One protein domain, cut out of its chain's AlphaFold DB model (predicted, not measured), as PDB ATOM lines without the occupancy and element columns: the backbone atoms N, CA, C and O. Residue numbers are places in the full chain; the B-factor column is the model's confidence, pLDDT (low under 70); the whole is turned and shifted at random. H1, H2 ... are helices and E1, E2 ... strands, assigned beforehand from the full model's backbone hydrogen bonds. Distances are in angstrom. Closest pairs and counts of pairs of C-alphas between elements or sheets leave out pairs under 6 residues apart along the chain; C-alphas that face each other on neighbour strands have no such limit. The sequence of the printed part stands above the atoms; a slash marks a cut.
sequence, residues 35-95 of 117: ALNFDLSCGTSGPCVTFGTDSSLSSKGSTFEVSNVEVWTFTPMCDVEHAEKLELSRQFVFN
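Overview. This is residues 35 to 95 of the 117 residues of the protein "Hypothetical protein" of Pseudictyota dubia (UniProt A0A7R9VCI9). Little regular structure is present: a small two-stranded hairpin, E1 and E2, stands at one end and a lone helix, H1, at the other, joined by the long unnamed stretch of residues 66 to 79. The loop within the hairpin sticks out at residues 48 to 53. The 61 printed residues follow the order E1, E2, H1; the sheet, E1 - E2, is antiparallel, and the class is mixed, with 24 residues in named elements. The whole is extended, radius of gyration of the C-alphas 18.3 A, spanning 47 by 26 by 20 A.

Along the chain. E1 is residues 42 to 45, beginning at C-alpha 42 (113.302, 154.956, 128.386), and E2 is residues 62 to 65. H1, residues 80 to 95, is 22.8 A long and ends at C-alpha 95 (126.174, 144.781, 98.603).

Arrangement. E1 and E2 form a hairpin, antiparallel at 150 degrees, with N 43 and O 64 within hydrogen-bond range at 2.9 A. Residues 35 to 36 pair antiparallel with residues 43 to 44 of E1. E1 and H1 are apart. In H1, 11 of 12 O i to N i+4 pairs are within hydrogen-bond range.

Size, cuts and confidence. The farthest C-alphas, of Ser 59 and Phe 92, are 48.7 A apart. Both links are long, and the printed part has no cut. Residues 53 to 61 and 94 to 95 have pLDDT under 70.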
ATOM      1  N   ALA A  35     109.000 146.927 126.859       91.19
ATOM      2  CA  ALA A  35     108.875 147.845 125.740       91.19
ATOM      3  C   ALA A  35     109.885 148.982 125.906       91.19
ATOM      4  O   ALA A  35     110.048 149.520 126.997       91.19
ATOM      5  N   LEU A  36     110.562 149.343 124.819       94.75
ATOM      6  CA  LEU A  36     111.435 150.513 124.754       94.75
ATOM      7  C   LEU A  36     110.796 151.552 123.839       94.75
ATOM      8  O   LEU A  36     110.163 151.202 122.838       94.75
ATOM      9  N   ASN A  37     110.988 152.827 124.161       95.06
ATOM     10  CA  ASN A  37     110.615 153.910 123.264       95.06
ATOM     11  C   ASN A  37     111.517 153.933 122.025       95.06
ATOM     12  O   ASN A  37     112.620 153.391 122.015       95.06
ATOM     13  N   PHE A  38     111.039 154.584 120.962       96.06
ATOM     14  CA  PHE A  38     111.750 154.662 119.682       96.06
ATOM     15  C   PHE A  38     113.140 155.309 119.794       96.06
ATOM     16  O   PHE A  38     114.051 154.957 119.053       96.06
ATOM     17  N   ASP A  39     113.297 156.248 120.720       96.25
ATOM     18  CA  ASP A  39     114.551 156.949 120.992       96.25
ATOM     19  C   ASP A  39     115.496 156.174 121.928       96.25
ATOM     20  O   ASP A  39     116.602 156.643 122.191       96.25
ATOM     21  N   LEU A  40     115.072 155.004 122.424       96.69
ATOM     22  CA  LEU A  40     115.808 154.148 123.354       96.69
ATOM     23  C   LEU A  40     116.219 154.839 124.665       96.69
ATOM     24  O   LEU A  40     117.108 154.340 125.347       96.69
ATOM     25  N   SER A  41     115.593 155.961 125.035       96.88
ATOM     26  CA  SER A  41     115.941 156.712 126.253       96.88
ATOM     27  C   SER A  41     115.261 156.156 127.505       96.88
ATOM     28  O   SER A  41     115.752 156.300 128.624       96.88
ATOM     29  N   CYS A  42     114.116 155.508 127.319       95.94
ATOM     30  CA  CYS A  42     113.302 154.956 128.386       95.94
ATOM     31  C   CYS A  42     112.449 153.789 127.886       95.94
ATOM     32  O   CYS A  42     112.303 153.548 126.681       95.94
ATOM     33  N   GLY A  43     111.888 153.052 128.836       93.38
ATOM     34  CA  GLY A  43     111.028 151.915 128.561       93.38
ATOM     35  C   GLY A  43     110.065 151.618 129.695       93.38
ATOM     36  O   GLY A  43     110.062 152.283 130.731       93.38
ATOM     37  N   THR A  44     109.242 150.604 129.479       91.31
ATOM     38  CA  THR A  44     108.293 150.057 130.445       91.31
ATOM     39  C   THR A  44     108.450 148.545 130.525       91.31
ATOM     40  O   THR A  44     108.802 147.884 129.545       91.31
ATOM     41  N   SER A  45     108.202 147.981 131.703       88.19
ATOM     42  CA  SER A  45     108.160 146.534 131.912       88.19
ATOM     43  C   SER A  45     106.914 146.128 132.694       88.19
ATOM     44  O   SER A  45     106.299 146.931 133.406       88.19
ATOM     45  N   GLY A  46     106.512 144.872 132.527       83.62
ATOM     46  CA  GLY A  46     105.303 144.340 133.135       83.62
ATOM     47  C   GLY A  46     105.286 142.815 133.191       83.62
ATOM     48  O   GLY A  46     106.209 142.158 132.700       83.62
ATOM     49  N   PRO A  47     104.243 142.236 133.814       84.62
ATOM     50  CA  PRO A  47     103.988 140.811 133.694       84.62
ATOM     51  C   PRO A  47     103.868 140.415 132.217       84.62
ATOM     52  O   PRO A  47     103.366 141.181 131.397       84.62
ATOM     53  N   CYS A  48     104.319 139.209 131.879       82.06
ATOM     54  CA  CYS A  48     104.158 138.654 130.539       82.06
ATOM     55  C   CYS A  48     103.922 137.150 130.607       82.06
ATOM     56  O   CYS A  48     104.764 136.400 131.108       82.06
ATOM     57  N   VAL A  49     102.797 136.704 130.043       82.06
ATOM     58  CA  VAL A  49     102.403 135.288 130.025       82.06
ATOM     59  C   VAL A  49     103.423 134.428 129.277       82.06
ATOM     60  O   VAL A  49     103.722 133.320 129.708       82.06
ATOM     61  N   THR A  50     104.001 134.941 128.186       85.25
ATOM     62  CA  THR A  50     104.949 134.196 127.340       85.25
ATOM     63  C   THR A  50     106.192 133.743 128.099       85.25
ATOM     64  O   THR A  50     106.697 132.654 127.842       85.25
ATOM     65  N   PHE A  51     106.676 134.563 129.031       83.69
ATOM     66  CA  PHE A  51     107.917 134.308 129.762       83.69
ATOM     67  C   PHE A  51     107.688 134.006 131.247       83.69
ATOM     68  O   PHE A  51     108.659 133.847 131.983       83.69
ATOM     69  N   GLY A  52     106.426 133.932 131.693       78.19
ATOM     70  CA  GLY A  52     106.067 133.639 133.085       78.19
ATOM     71  C   GLY A  52     106.717 134.595 134.086       78.19
ATOM     72  O   GLY A  52     107.069 134.187 135.187       78.19
ATOM     73  N   THR A  53     106.972 135.839 133.676       69.88
ATOM     74  CA  THR A  53     107.717 136.788 134.499       69.88
ATOM     75  C   THR A  53     106.793 137.371 135.557       69.88
ATOM     76  O   THR A  53     105.856 138.105 135.234       69.88
ATOM     77  N   ASP A  54     107.071 137.058 136.820       65.81
ATOM     78  CA  ASP A  54     106.393 137.685 137.947       65.81
ATOM     79  C   ASP A  54     106.775 139.169 138.007       65.81
ATOM     80  O   ASP A  54     107.948 139.540 137.950       65.81
ATOM     81  N   SER A  55     105.776 140.035 138.162       58.94
ATOM     82  CA  SER A  55     105.913 141.504 138.193       58.94
ATOM     83  C   SER A  55     106.626 142.067 139.435       58.94
ATOM     84  O   SER A  55     106.459 143.230 139.788       58.94
ATOM     85  N   SER A  56     107.465 141.263 140.090       56.78
ATOM     86  CA  SER A  56     108.213 141.620 141.303       56.78
ATOM     87  C   SER A  56     109.129 142.839 141.113       56.78
ATOM     88  O   SER A  56     109.476 143.516 142.077       56.78
ATOM     89  N   LEU A  57     109.498 143.156 139.865       58.75
ATOM     90  CA  LEU A  57     110.368 144.287 139.546       58.75
ATOM     91  C   LEU A  57     109.703 145.656 139.709       58.75
ATOM     92  O   LEU A  57     110.439 146.609 139.934       58.75
ATOM     93  N   SER A  58     108.370 145.760 139.647       55.84
ATOM     94  CA  SER A  58     107.584 146.917 140.096       55.84
ATOM     95  C   SER A  58     106.112 146.731 139.702       55.84
ATOM     96  O   SER A  58     105.787 146.055 138.724       55.84
ATOM     97  N   SER A  59     105.209 147.338 140.473       57.56
ATOM     98  CA  SER A  59     103.768 147.354 140.212       57.56
ATOM     99  C   SER A  59     103.483 147.684 138.745       57.56
ATOM    100  O   SER A  59     103.970 148.701 138.262       57.56
ATOM    101  N   LYS A  60     102.716 146.814 138.068       61.12
ATOM    102  CA  LYS A  60     102.181 146.944 136.696       61.12
ATOM    103  C   LYS A  60     102.551 148.259 135.981       61.12
ATOM    104  O   LYS A  60     101.939 149.292 136.242       61.12
ATOM    105  N   GLY A  61     103.486 148.190 135.030       63.09
ATOM    106  CA  GLY A  61     103.773 149.298 134.112       63.09
ATOM    107  C   GLY A  61     104.814 150.297 134.613       63.09
ATOM    108  O   GLY A  61     104.713 151.487 134.320       63.09
ATOM    109  N   SER A  62     105.821 149.839 135.354       77.56
ATOM    110  CA  SER A  62     106.905 150.716 135.782       77.56
ATOM    111  C   SER A  62     107.750 151.190 134.612       77.56
ATOM    112  O   SER A  62     108.257 150.380 133.832       77.56
ATOM    113  N   THR A  63     107.934 152.501 134.532       89.75
ATOM    114  CA  THR A  63     108.855 153.143 133.599       89.75
ATOM    115  C   THR A  63     110.284 153.106 134.134       89.75
ATOM    116  O   THR A  63     110.491 153.268 135.338       89.75
ATOM    117  N   PHE A  64     111.270 152.963 133.252       91.25
ATOM    118  CA  PHE A  64     112.693 153.057 133.582       91.25
ATOM    119  C   PHE A  64     113.451 153.881 132.535       91.25
ATOM    120  O   PHE A  64     113.057 153.930 131.368       91.25
ATOM    121  N   GLU A  65     114.545 154.518 132.955       95.62
ATOM    122  CA  GLU A  65     115.495 155.194 132.065       95.62
ATOM    123  C   GLU A  65     116.578 154.220 131.599       95.62
ATOM    124  O   GLU A  65     117.029 153.347 132.346       95.62
ATOM    125  N   VAL A  66     117.001 154.369 130.348       95.81
ATOM    126  CA  VAL A  66     117.996 153.509 129.713       95.81
ATOM    127  C   VAL A  66     119.326 154.248 129.659       95.81
ATOM    128  O   VAL A  66     119.480 155.226 128.934       95.81
ATOM    129  N   SER A  67     120.314 153.756 130.407       97.00
ATOM    130  CA  SER A  67     121.672 154.314 130.358       97.00
ATOM    131  C   SER A  67     122.484 153.797 129.171       97.00
ATOM    132  O   SER A  67     123.349 154.513 128.675       97.00
ATOM    133  N   ASN A  68     122.272 152.543 128.767       96.88
ATOM    134  CA  ASN A  68     122.981 151.896 127.666       96.88
ATOM    135  C   ASN A  68     122.130 150.748 127.101       96.88
ATOM    136  O   ASN A  68     121.410 150.092 127.858       96.88
ATOM    137  N   VAL A  69     122.239 150.482 125.797       95.44
ATOM    138  CA  VAL A  69     121.625 149.318 125.137       95.44
ATOM    139  C   VAL A  69     122.716 148.528 124.438       95.44
ATOM    140  O   VAL A  69     123.389 149.038 123.545       95.44
ATOM    141  N   GLU A  70     122.852 147.261 124.810       95.06
ATOM    142  CA  GLU A  70     123.794 146.344 124.182       95.06
ATOM    143  C   GLU A  70     123.025 145.205 123.515       95.06
ATOM    144  O   GLU A  70     122.189 144.550 124.140       95.06
ATOM    145  N   VAL A  71     123.313 144.963 122.236       92.31
ATOM    146  CA  VAL A  71     122.757 143.833 121.488       92.31
ATOM    147  C   VAL A  71     123.890 142.873 121.177       92.31
ATOM    148  O   VAL A  71     124.760 143.155 120.353       92.31
ATOM    149  N   TRP A  72     123.864 141.727 121.843       88.44
ATOM    150  CA  TRP A  72     124.854 140.674 121.674       88.44
ATOM    151  C   TRP A  72     124.353 139.644 120.666       88.44
ATOM    152  O   TRP A  72     123.216 139.176 120.745       88.44
ATOM    153  N   THR A  73     125.205 139.280 119.713       82.88
ATOM    154  CA  THR A  73     124.935 138.202 118.759       82.88
ATOM    155  C   THR A  73     125.865 137.029 119.030       82.88
ATOM    156  O   THR A  73     126.971 137.188 119.545       82.88
ATOM    157  N   PHE A  74     125.411 135.828 118.679       82.88
ATOM    158  CA  PHE A  74     126.249 134.638 118.722       82.88
ATOM    159  C   PHE A  74     126.799 134.366 117.328       82.88
ATOM    160  O   PHE A  74     126.042 134.239 116.363       82.88
ATOM    161  N   THR A  75     128.118 134.246 117.226       83.38
ATOM    162  CA  THR A  75     128.751 133.653 116.050       83.38
ATOM    163  C   THR A  75     128.852 132.143 116.265       83.38
ATOM    164  O   THR A  75     129.238 131.715 117.352       83.38
ATOM    165  N   PRO A  76     128.515 131.303 115.267       83.50
ATOM    166  CA  PRO A  76     128.723 129.858 115.369       83.50
ATOM    167  C   PRO A  76     130.212 129.476 115.303       83.50
ATOM    168  O   PRO A  76     130.544 128.295 115.369       83.50
ATOM    169  N   MET A  77     131.100 130.453 115.107       88.88
ATOM    170  CA  MET A  77     132.530 130.238 114.965       88.88
ATOM    171  C   MET A  77     133.208 130.172 116.333       88.88
ATOM    172  O   MET A  77     132.953 130.993 117.209       88.88
ATOM    173  N   CYS A  78     134.102 129.200 116.493       89.44
ATOM    174  CA  CYS A  78     134.849 128.985 117.731       89.44
ATOM    175  C   CYS A  78     136.048 129.934 117.890       89.44
ATOM    176  O   CYS A  78     136.658 129.969 118.957       89.44
ATOM    177  N   ASP A  79     136.400 130.678 116.842       91.69
ATOM    178  CA  ASP A  79     137.513 131.621 116.829       91.69
ATOM    179  C   ASP A  79     137.174 132.900 116.048       91.69
ATOM    180  O   ASP A  79     136.217 132.967 115.268       91.69
ATOM    181  N   VAL A  80     137.973 133.936 116.311       90.94
ATOM    182  CA  VAL A  80     137.761 135.294 115.799       90.94
ATOM    183  C   VAL A  80     138.020 135.380 114.295       90.94
ATOM    184  O   VAL A  80     137.262 136.042 113.594       90.94
ATOM    185  N   GLU A  81     139.039 134.685 113.785       92.94
ATOM    186  CA  GLU A  81     139.430 134.752 112.371       92.94
ATOM    187  C   GLU A  81     138.317 134.211 111.460       92.94
ATOM    188  O   GLU A  81     137.932 134.844 110.471       92.94
ATOM    189  N   HIS A  82     137.727 133.066 111.815       90.12
ATOM    190  CA  HIS A  82     136.609 132.503 111.063       90.12
ATOM    191  C   HIS A  82     135.336 133.345 111.203       90.12
ATOM    192  O   HIS A  82     134.575 133.449 110.234       90.12
ATOM    193  N   ALA A  83     135.101 133.964 112.367       90.38
ATOM    194  CA  ALA A  83     133.979 134.883 112.563       90.38
ATOM    195  C   ALA A  83     134.103 136.121 111.661       90.38
ATOM    196  O   ALA A  83     133.145 136.479 110.974       90.38
ATOM    197  N   GLU A  84     135.291 136.725 111.603       89.31
ATOM    198  CA  GLU A  84     135.577 137.887 110.760       89.31
ATOM    199  C   GLU A  84     135.410 137.550 109.273       89.31
ATOM    200  O   GLU A  84     134.711 138.252 108.537       89.31
ATOM    201  N   LYS A  85     135.968 136.418 108.831       89.75
ATOM    202  CA  LYS A  85     135.826 135.955 107.444       89.75
ATOM    203  C   LYS A  85     134.365 135.714 107.060       89.75
ATOM    204  O   LYS A  85     133.966 136.046 105.939       89.75
ATOM    205  N   LEU A  86     133.567 135.139 107.963       87.88
ATOM    206  CA  LEU A  86     132.137 134.931 107.735       87.88
ATOM    207  C   LEU A  86     131.413 136.269 107.549       87.88
ATOM    208  O   LEU A  86     130.647 136.408 106.593       87.88
ATOM    209  N   GLU A  87     131.678 137.247 108.413       85.00
ATOM    210  CA  GLU A  87     131.035 138.561 108.349       85.00
ATOM    211  C   GLU A  87     131.403 139.309 107.062       85.00
ATOM    212  O   GLU A  87     130.521 139.752 106.321       85.00
ATOM    213  N   LEU A  88     132.692 139.333 106.710       87.75
ATOM    214  CA  LEU A  88     133.161 139.926 105.455       87.75
ATOM    215  C   LEU A  88     132.505 139.264 104.237       87.75
ATOM    216  O   LEU A  88     132.035 139.955 103.334       87.75
ATOM    217  N   SER A  89     132.406 137.928 104.213       85.38
ATOM    218  CA  SER A  89     131.778 137.210 103.096       85.38
ATOM    219  C   SER A  89     130.298 137.565 102.904       85.38
ATOM    220  O   SER A  89     129.834 137.663 101.765       85.38
ATOM    221  N   ARG A  90     129.561 137.820 103.996       81.38
ATOM    222  CA  ARG A  90     128.155 138.248 103.933       81.38
ATOM    223  C   ARG A  90     128.022 139.649 103.351       81.38
ATOM    224  O   ARG A  90     127.158 139.855 102.497       81.38
ATOM    225  N   GLN A  91     128.885 140.584 103.747       77.06
ATOM    226  CA  GLN A  91     128.845 141.963 103.244       77.06
ATOM    227  C   GLN A  91     128.968 142.030 101.714       77.06
ATOM    228  O   GLN A  91     128.243 142.790 101.071       77.06
ATOM    229  N   PHE A  92     129.804 141.185 101.102       72.50
ATOM    230  CA  PHE A  92     129.918 141.120  99.639       72.50
ATOM    231  C   PHE A  92     128.628 140.658  98.948       72.50
ATOM    232  O   PHE A  92     128.271 141.184  97.891       72.50
ATOM    233  N   VAL A  93     127.895 139.706  99.529       70.06
ATOM    234  CA  VAL A  93     126.629 139.214  98.959       70.06
ATOM    235  C   VAL A  93     125.526 140.266  99.084       70.06
ATOM    236  O   VAL A  93     124.831 140.548  98.111       70.06
ATOM    237  N   PHE A  94     125.394 140.907 100.246       69.69
ATOM    238  CA  PHE A  94     124.361 141.927 100.448       69.69
ATOM    239  C   PHE A  94     124.590 143.184  99.595       69.69
ATOM    240  O   PHE A  94     123.633 143.729  99.036       69.69
ATOM    241  N   ASN A  95     125.846 143.603  99.412       62.12
ATOM    242  CA  ASN A  95     126.174 144.781  98.603       62.12
ATOM    243  C   ASN A  95     126.098 144.509  97.089       62.12
ATOM    244  O   ASN A  95     125.751 145.401  96.311       62.12
TER     245      ASN A  95